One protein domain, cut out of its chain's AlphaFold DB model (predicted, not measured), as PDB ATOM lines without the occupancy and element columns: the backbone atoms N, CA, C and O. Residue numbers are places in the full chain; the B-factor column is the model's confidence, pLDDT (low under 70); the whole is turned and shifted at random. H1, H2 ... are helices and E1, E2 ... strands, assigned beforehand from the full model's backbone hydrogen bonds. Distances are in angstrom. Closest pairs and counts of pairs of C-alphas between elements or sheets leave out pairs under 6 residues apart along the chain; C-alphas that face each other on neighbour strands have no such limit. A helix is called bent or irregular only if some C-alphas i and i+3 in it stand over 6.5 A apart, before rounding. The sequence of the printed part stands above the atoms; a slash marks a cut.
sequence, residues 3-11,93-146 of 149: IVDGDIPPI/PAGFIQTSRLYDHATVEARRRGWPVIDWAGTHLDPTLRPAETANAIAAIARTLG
ATOM      1  N   ILE A   3      97.615  -0.991  22.476       97.62
ATOM      2  CA  ILE A   3      97.072  -1.166  23.828       97.62
ATOM      3  C   ILE A   3      97.487  -2.554  24.316       97.62
ATOM      4  O   ILE A   3      97.306  -3.538  23.600       97.62
ATOM      5  N   VAL A   4      98.057  -2.616  25.518       97.94
ATOM      6  CA  VAL A   4      98.533  -3.853  26.147       97.94
ATOM      7  C   VAL A   4      97.698  -4.105  27.392       97.94
ATOM      8  O   VAL A   4      97.768  -3.326  28.335       97.94
ATOM      9  N   ASP A   5      96.903  -5.171  27.353       96.69
ATOM     10  CA  ASP A   5      96.074  -5.688  28.442       96.69
ATOM     11  C   ASP A   5      95.294  -4.595  29.189       96.69
ATOM     12  O   ASP A   5      95.458  -4.381  30.390       96.69
ATOM     13  N   GLY A   6      94.471  -3.856  28.442       94.81
ATOM     14  CA  GLY A   6      93.739  -2.692  28.937       94.81
ATOM     15  C   GLY A   6      92.394  -2.491  28.246       94.81
ATOM     16  O   GLY A   6      92.089  -3.122  27.234       94.81
ATOM     17  N   ASP A   7      91.576  -1.590  28.790       94.31
ATOM     18  CA  ASP A   7      90.324  -1.183  28.151       94.31
ATOM     19  C   ASP A   7      90.597  -0.372  26.871       94.31
ATOM     20  O   ASP A   7      91.510   0.456  26.817       94.31
ATOM     21  N   ILE A   8      89.784  -0.589  25.832       95.56
ATOM     22  CA  ILE A   8      89.787   0.263  24.635       95.56
ATOM     23  C   ILE A   8      88.896   1.476  24.927       95.56
ATOM     24  O   ILE A   8      87.713   1.281  25.223       95.56
ATOM     25  N   PRO A   9      89.412   2.716  24.836       94.19
ATOM     26  CA  PRO A   9      88.612   3.893  25.145       94.19
ATOM     27  C   PRO A   9      87.479   4.113  24.120       94.19
ATOM     28  O   PRO A   9      87.505   3.559  23.010       94.19
ATOM     29  N   PRO A  10      86.473   4.944  24.453       94.69
ATOM     30  CA  PRO A  10      85.518   5.460  23.473       94.69
ATOM     31  C   PRO A  10      86.245   6.156  22.320       94.69
ATOM     32  O   PRO A  10      87.308   6.729  22.528       94.69
ATOM     33  N   ILE A  11      85.684   6.112  21.108       96.00
ATOM     34  CA  ILE A  11      86.291   6.726  19.909       96.00
ATOM     35  C   ILE A  11      86.425   8.254  20.045       96.00
ATOM     36  O   ILE A  11      87.350   8.835  19.485       96.00
ATOM     37  N   PRO A  93      95.947   4.269  13.355       96.12
ATOM     38  CA  PRO A  93      96.138   2.823  13.267       96.12
ATOM     39  C   PRO A  93      96.438   2.226  14.642       96.12
ATOM     40  O   PRO A  93      97.312   2.720  15.371       96.12
ATOM     41  N   ALA A  94      95.722   1.166  15.005       97.94
ATOM     42  CA  ALA A  94      95.798   0.588  16.335       97.94
ATOM     43  C   ALA A  94      95.829  -0.940  16.328       97.94
ATOM     44  O   ALA A  94      95.317  -1.578  15.415       97.94
ATOM     45  N   GLY A  95      96.461  -1.505  17.354       98.38
ATOM     46  CA  GLY A  95      96.531  -2.939  17.609       98.38
ATOM     47  C   GLY A  95      96.368  -3.238  19.095       98.38
ATOM     48  O   GLY A  95      96.504  -2.342  19.935       98.38
ATOM     49  N   PHE A  96      96.065  -4.494  19.409       98.69
ATOM     50  CA  PHE A  96      95.775  -4.930  20.772       98.69
ATOM     51  C   PHE A  96      96.625  -6.135  21.162       98.69
ATOM     52  O   PHE A  96      96.832  -7.049  20.364       98.69
ATOM     53  N   ILE A  97      97.111  -6.137  22.395       98.56
ATOM     54  CA  ILE A  97      97.806  -7.272  22.989       98.56
ATOM     55  C   ILE A  97      97.040  -7.679  24.238       98.56
ATOM     56  O   ILE A  97      96.917  -6.876  25.156       98.56
ATOM     57  N   GLN A  98      96.536  -8.909  24.277       98.19
ATOM     58  CA  GLN A  98      95.865  -9.458  25.449       98.19
ATOM     59  C   GLN A  98      96.786 -10.438  26.165       98.19
ATOM     60  O   GLN A  98      97.208 -11.440  25.588       98.19
ATOM     61  N   THR A  99      97.056 -10.184  27.439       97.38
ATOM     62  CA  THR A  99      97.865 -11.087  28.267       97.38
ATOM     63  C   THR A  99      97.015 -11.792  29.314       97.38
ATOM     64  O   THR A  99      97.379 -12.872  29.765       97.38
ATOM     65  N   SER A 100      95.867 -11.225  29.690       95.38
ATOM     66  CA  SER A 100      94.977 -11.763  30.711       95.38
ATOM     67  C   SER A 100      93.528 -11.841  30.248       95.38
ATOM     68  O   SER A 100      93.044 -11.060  29.430       95.38
ATOM     69  N   ARG A 101      92.775 -12.768  30.845       93.94
ATOM     70  CA  ARG A 101      91.337 -12.931  30.570       93.94
ATOM     71  C   ARG A 101      90.474 -11.770  31.075       93.94
ATOM     72  O   ARG A 101      89.294 -11.699  30.749       93.94
ATOM     73  N   LEU A 102      91.041 -10.847  31.860       91.06
ATOM     74  CA  LEU A 102      90.322  -9.676  32.379       91.06
ATOM     75  C   LEU A 102      89.838  -8.740  31.263       91.06
ATOM     76  O   LEU A 102      88.913  -7.959  31.492       91.06
ATOM     77  N   TYR A 103      90.451  -8.836  30.080       94.38
ATOM     78  CA  TYR A 103      90.187  -7.983  28.926       94.38
ATOM     79  C   TYR A 103      89.658  -8.753  27.707       94.38
ATOM     80  O   TYR A 103      89.781  -8.275  26.579       94.38
ATOM     81  N   ASP A 104      89.005  -9.906  27.915       96.12
ATOM     82  CA  ASP A 104      88.340 -10.668  26.842       96.12
ATOM     83  C   ASP A 104      87.400  -9.766  26.007       96.12
ATOM     84  O   ASP A 104      87.366  -9.849  24.776       96.12
ATOM     85  N   HIS A 105      86.674  -8.843  26.652       94.88
ATOM     86  CA  HIS A 105      85.781  -7.894  25.972       94.88
ATOM     87  C   HIS A 105      86.533  -6.887  25.092       94.88
ATOM     88  O   HIS A 105      86.053  -6.544  24.012       94.88
ATOM     89  N   ALA A 106      87.711  -6.431  25.521       96.69
ATOM     90  CA  ALA A 106      88.530  -5.496  24.757       96.69
ATOM     91  C   ALA A 106      89.116  -6.174  23.511       96.69
ATOM     92  O   ALA A 106      89.103  -5.592  22.429       96.69
ATOM     93  N   THR A 107      89.516  -7.443  23.616       98.00
ATOM     94  CA  THR A 107      89.934  -8.246  22.457       98.00
ATOM     95  C   THR A 107      88.813  -8.424  21.440       98.00
ATOM     96  O   THR A 107      89.049  -8.287  20.236       98.00
ATOM     97  N   VAL A 108      87.587  -8.707  21.893       97.94
ATOM     98  CA  VAL A 108      86.418  -8.784  20.999       97.94
ATOM     99  C   VAL A 108      86.227  -7.462  20.256       97.94
ATOM    100  O   VAL A 108      86.047  -7.464  19.038       97.94
ATOM    101  N   GLU A 109      86.329  -6.335  20.959       97.62
ATOM    102  CA  GLU A 109      86.196  -5.010  20.356       97.62
ATOM    103  C   GLU A 109      87.332  -4.690  19.370       97.62
ATOM    104  O   GLU A 109      87.059  -4.216  18.266       97.62
ATOM    105  N   ALA A 110      88.590  -5.001  19.700       98.19
ATOM    106  CA  ALA A 110      89.727  -4.832  18.790       98.19
ATOM    107  C   ALA A 110      89.523  -5.616  17.487       98.19
ATOM    108  O   ALA A 110      89.660  -5.066  16.392       98.19
ATOM    109  N   ARG A 111      89.119  -6.889  17.596       98.12
ATOM    110  CA  ARG A 111      88.821  -7.741  16.435       98.12
ATOM    111  C   ARG A 111      87.650  -7.191  15.620       98.12
ATOM    112  O   ARG A 111      87.737  -7.157  14.397       98.12
ATOM    113  N   ARG A 112      86.588  -6.694  16.270       97.69
ATOM    114  CA  ARG A 112      85.444  -6.047  15.596       97.69
ATOM    115  C   ARG A 112      85.870  -4.816  14.790       97.69
ATOM    116  O   ARG A 112      85.305  -4.562  13.730       97.69
ATOM    117  N   ARG A 113      86.870  -4.070  15.268       96.06
ATOM    118  CA  ARG A 113      87.470  -2.923  14.562       96.06
ATOM    119  C   ARG A 113      88.482  -3.321  13.480       96.06
ATOM    120  O   ARG A 113      89.037  -2.440  12.830       96.06
ATOM    121  N   GLY A 114      88.738  -4.615  13.284       97.00
ATOM    122  CA  GLY A 114      89.714  -5.116  12.314       97.00
ATOM    123  C   GLY A 114      91.170  -4.887  12.724       97.00
ATOM    124  O   GLY A 114      92.050  -4.877  11.866       97.00
ATOM    125  N   TRP A 115      91.438  -4.668  14.011       98.19
ATOM    126  CA  TRP A 115      92.798  -4.445  14.495       98.19
ATOM    127  C   TRP A 115      93.592  -5.756  14.540       98.19
ATOM    128  O   TRP A 115      93.021  -6.804  14.855       98.19
ATOM    129  N   PRO A 116      94.915  -5.724  14.290       98.44
ATOM    130  CA  PRO A 116      95.771  -6.852  14.613       98.44
ATOM    131  C   PRO A 116      95.754  -7.097  16.127       98.44
ATOM    132  O   PRO A 116      95.889  -6.165  16.927       98.44
ATOM    133  N   VAL A 117      95.584  -8.365  16.504       98.56
ATOM    134  CA  VAL A 117      95.550  -8.814  17.896       98.56
ATOM    135  C   VAL A 117      96.568  -9.925  18.104       98.56
ATOM    136  O   VAL A 117      96.631 -10.859  17.306       98.56
ATOM    137  N   ILE A 118      97.337  -9.830  19.185       98.44
ATOM    138  CA  ILE A 118      98.122 -10.940  19.729       98.44
ATOM    139  C   ILE A 118      97.571 -11.241  21.118       98.44
ATOM    140  O   ILE A 118      97.468 -10.339  21.944       98.44
ATOM    141  N   ASP A 119      97.229 -12.495  21.384       96.31
ATOM    142  CA  ASP A 119      96.779 -12.932  22.700       96.31
ATOM    143  C   ASP A 119      97.515 -14.188  23.164       96.31
ATOM    144  O   ASP A 119      97.948 -15.013  22.353       96.31
ATOM    145  N   TRP A 120      97.703 -14.310  24.477       96.12
ATOM    146  CA  TRP A 120      98.207 -15.527  25.106       96.12
ATOM    147  C   TRP A 120      97.631 -15.721  26.509       96.12
ATOM    148  O   TRP A 120      97.144 -14.793  27.152       96.12
ATOM    149  N   ALA A 121      97.713 -16.957  27.003       94.44
ATOM    150  CA  ALA A 121      97.278 -17.322  28.347       94.44
ATOM    151  C   ALA A 121      98.336 -16.927  29.397       94.44
ATOM    152  O   ALA A 121      99.151 -17.752  29.821       94.44
ATOM    153  N   GLY A 122      98.350 -15.651  29.777       95.06
ATOM    154  CA  GLY A 122      99.236 -15.074  30.787       95.06
ATOM    155  C   GLY A 122      98.481 -14.409  31.942       95.06
ATOM    156  O   GLY A 122      97.381 -14.822  32.323       95.06
ATOM    157  N   THR A 123      99.087 -13.369  32.510       94.38
ATOM    158  CA  THR A 123      98.519 -12.527  33.570       94.38
ATOM    159  C   THR A 123      98.547 -11.051  33.177       94.38
ATOM    160  O   THR A 123      99.277 -10.650  32.270       94.38
ATOM    161  N   HIS A 124      97.797 -10.208  33.892       94.12
ATOM    162  CA  HIS A 124      97.830  -8.757  33.669       94.12
ATOM    163  C   HIS A 124      99.216  -8.154  33.951       94.12
ATOM    164  O   HIS A 124      99.581  -7.122  33.400       94.12
ATOM    165  N   LEU A 125     100.020  -8.828  34.782       94.75
ATOM    166  CA  LEU A 125     101.373  -8.408  35.137       94.75
ATOM    167  C   LEU A 125     102.440  -8.934  34.168       94.75
ATOM    168  O   LEU A 125     103.624  -8.691  34.389       94.75
ATOM    169  N   ASP A 126     102.069  -9.620  33.084       95.94
ATOM    170  CA  ASP A 126     103.021 -10.116  32.083       95.94
ATOM    171  C   ASP A 126     103.917  -9.033  31.457       95.94
ATOM    172  O   ASP A 126     105.079  -9.352  31.205       95.94
ATOM    173  N   PRO A 127     103.507  -7.756  31.292       95.44
ATOM    174  CA  PRO A 127     104.451  -6.703  30.918       95.44
ATOM    175  C   PRO A 127     105.665  -6.601  31.854       95.44
ATOM    176  O   PRO A 127     106.755  -6.237  31.418       95.44
ATOM    177  N   THR A 128     105.498  -6.958  33.131       96.75
ATOM    178  CA  THR A 128     106.563  -6.998  34.141       96.75
ATOM    179  C   THR A 128     107.186  -8.389  34.287       96.75
ATOM    180  O   THR A 128     108.400  -8.495  34.432       96.75
ATOM    181  N   LEU A 129     106.383  -9.458  34.260       97.25
ATOM    182  CA  LEU A 129     106.844 -10.834  34.496       97.25
ATOM    183  C   LEU A 129     107.488 -11.481  33.260       97.25
ATOM    184  O   LEU A 129     108.303 -12.392  33.392       97.25
ATOM    185  N   ARG A 130     107.104 -11.025  32.064       97.50
ATOM    186  CA  ARG A 130     107.525 -11.514  30.741       97.50
ATOM    187  C   ARG A 130     107.815 -10.333  29.802       97.50
ATOM    188  O   ARG A 130     107.142 -10.144  28.778       97.50
ATOM    189  N   PRO A 131     108.780  -9.468  30.165       97.38
ATOM    190  CA  PRO A 131     109.015  -8.218  29.451       97.38
ATOM    191  C   PRO A 131     109.523  -8.449  28.022       97.38
ATOM    192  O   PRO A 131     109.176  -7.685  27.125       97.38
ATOM    193  N   ALA A 132     110.307  -9.506  27.785       98.25
ATOM    194  CA  ALA A 132     110.841  -9.817  26.459       98.25
ATOM    195  C   ALA A 132     109.730 -10.264  25.497       98.25
ATOM    196  O   ALA A 132     109.645  -9.787  24.367       98.25
ATOM    197  N   GLU A 133     108.843 -11.141  25.954       97.94
ATOM    198  CA  GLU A 133     107.681 -11.616  25.213       97.94
ATOM    199  C   GLU A 133     106.720 -10.463  24.913       97.94
ATOM    200  O   GLU A 133     106.301 -10.291  23.765       97.94
ATOM    201  N   THR A 134     106.448  -9.616  25.911       97.94
ATOM    202  CA  THR A 134     105.598  -8.430  25.743       97.94
ATOM    203  C   THR A 134     106.203  -7.451  24.733       97.94
ATOM    204  O   THR A 134     105.511  -6.997  23.821       97.94
ATOM    205  N   ALA A 135     107.507  -7.167  24.821       98.12
ATOM    206  CA  ALA A 135     108.199  -6.300  23.867       98.12
ATOM    207  C   ALA A 135     108.177  -6.871  22.438       98.12
ATOM    208  O   ALA A 135     107.932  -6.139  21.478       98.12
ATOM    209  N   ASN A 136     108.369  -8.185  22.290       98.31
ATOM    210  CA  ASN A 136     108.293  -8.863  20.997       98.31
ATOM    211  C   ASN A 136     106.889  -8.774  20.383       98.31
ATOM    212  O   ASN A 136     106.769  -8.524  19.181       98.31
ATOM    213  N   ALA A 137     105.834  -8.922  21.192       98.31
ATOM    214  CA  ALA A 137     104.454  -8.754  20.745       98.31
ATOM    215  C   ALA A 137     104.173  -7.311  20.288       98.31
ATOM    216  O   ALA A 137     103.612  -7.108  19.208       98.31
ATOM    217  N   ILE A 138     104.635  -6.305  21.042       98.25
ATOM    218  CA  ILE A 138     104.527  -4.886  20.656       98.25
ATOM    219  C   ILE A 138     105.224  -4.646  19.313       98.25
ATOM    220  O   ILE A 138     104.634  -4.053  18.408       98.25
ATOM    221  N   ALA A 139     106.452  -5.143  19.145       98.38
ATOM    222  CA  ALA A 139     107.198  -4.996  17.900       98.38
ATOM    223  C   ALA A 139     106.508  -5.700  16.716       98.38
ATOM    224  O   ALA A 139     106.513  -5.182  15.600       98.38
ATOM    225  N   ALA A 140     105.895  -6.864  16.943       98.31
ATOM    226  CA  ALA A 140     105.145  -7.580  15.917       98.31
ATOM    227  C   ALA A 140     103.916  -6.786  15.449       98.31
ATOM    228  O   ALA A 140     103.772  -6.559  14.248       98.31
ATOM    229  N   ILE A 141     103.094  -6.284  16.378       98.19
ATOM    230  CA  ILE A 141     101.956  -5.414  16.048       98.19
ATOM    231  C   ILE A 141     102.430  -4.145  15.327       98.19
ATOM    232  O   ILE A 141     101.845  -3.753  14.319       98.19
ATOM    233  N   ALA A 142     103.508  -3.512  15.800       97.88
ATOM    234  CA  ALA A 142     104.049  -2.304  15.183       97.88
ATOM    235  C   ALA A 142     104.474  -2.530  13.720       97.88
ATOM    236  O   ALA A 142     104.202  -1.675  12.876       97.88
ATOM    237  N   ARG A 143     105.074  -3.687  13.400       97.69
ATOM    238  CA  ARG A 143     105.367  -4.085  12.011       97.69
ATOM    239  C   ARG A 143     104.093  -4.265  11.190       97.69
ATOM    240  O   ARG A 143     104.019  -3.750  10.079       97.69
ATOM    241  N   THR A 144     103.071  -4.928  11.734       97.00
ATOM    242  CA  THR A 144     101.778  -5.100  11.047       97.00
ATOM    243  C   THR A 144     101.098  -3.766  10.740       97.00
ATOM    244  O   THR A 144     100.485  -3.618   9.688       97.00
ATOM    245  N   LEU A 145     101.242  -2.776  11.623       96.56
ATOM    246  CA  LEU A 145     100.730  -1.418  11.418       96.56
ATOM    247  C   LEU A 145     101.619  -0.554  10.501       96.56
ATOM    248  O   LEU A 145     101.285   0.603  10.258       96.56
ATOM    249  N   GLY A 146     102.755  -1.073  10.020       93.19
ATOM    250  CA  GLY A 146     103.711  -0.332   9.190       93.19
ATOM    251  C   GLY A 146     104.500   0.749   9.938       93.19
ATOM    252  O   GLY A 146     105.100   1.613   9.303       93.19
TER     253      GLY A 146
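This is residues 3 to 11 and 93 to 146 of the 149 residues of an uncharacterized protein of Bradyrhizobium diazoefficiens (UniProt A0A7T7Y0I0). A very small sheet of two parallel strands, E1 and E2, forms the core between two helices, H1 along one side and the longer H3 along the other. The short H2 sits at the corner leading into H3, and residues 3 to 4 add a short parallel pairing beside E1. The printed part has 63 residues, with two named strands and three named helices in the order E1, H1, E2, H2, H3; the class is mostly helix. The whole is compact, with a radius of gyration of the C-alphas of 11.0 A and spans of 30 by 27 by 16 A.

Residues 3 to 11 hold no named element; C-alpha 3 is at (97.072, -1.166, 23.828). After the cut, E1 is residues 95 to 98, 10.2 A long, beginning at C-alpha 95 (96.531, -2.939, 17.609). H1, residues 101 to 112, measures 17.5 A and is irregular, with C-alphas 102 and 105 8.1 A apart. E2 is residues 117 to 119 and H2 residues 126 to 129. H3, residues 131 to 144, measures 20.0 A and ends at C-alpha 144 (101.778, -5.100, 11.047).

E1 and E2 are parallel at 11 degrees, with N 98 and O 118 2.9 A apart, within hydrogen-bond range. E1, H1 and E2 form a strand-helix-strand unit, two parallel neighbour strands with a helix between along the chain, and its crossover is right-handed. The closest C-alphas of E1 and H1 are those of Phe 96 and Ala 110, 6.4 A. Those of E1 and H3 are Gly 95 and Ile 141, 6.2 A. H1 and H3 are apart. H2 and H3 only just touch, with 3 pairs of C-alphas within 8 A, and only at the corner, by residues 134 to 135 of H3; the closest C-alphas are those of Pro 127 and Thr 134, 5.6 A. Every O i to N i+4 pair is within range in H3, 6 of 8 in H1, and H2 is too short for one.

The C-alphas farthest apart are those of Ile 11 and Leu 129, 30.7 A. Residues 12 to 92 are not printed, and C-alphas 11 and 93 are 12.5 A apart across the cut. The link from E2 to H2 is short, and those from E1 to H1, H1 to E2 and H2 to H3 are tight. Mean pLDDT of the printed part is 96.7, and no printed residue is under 70.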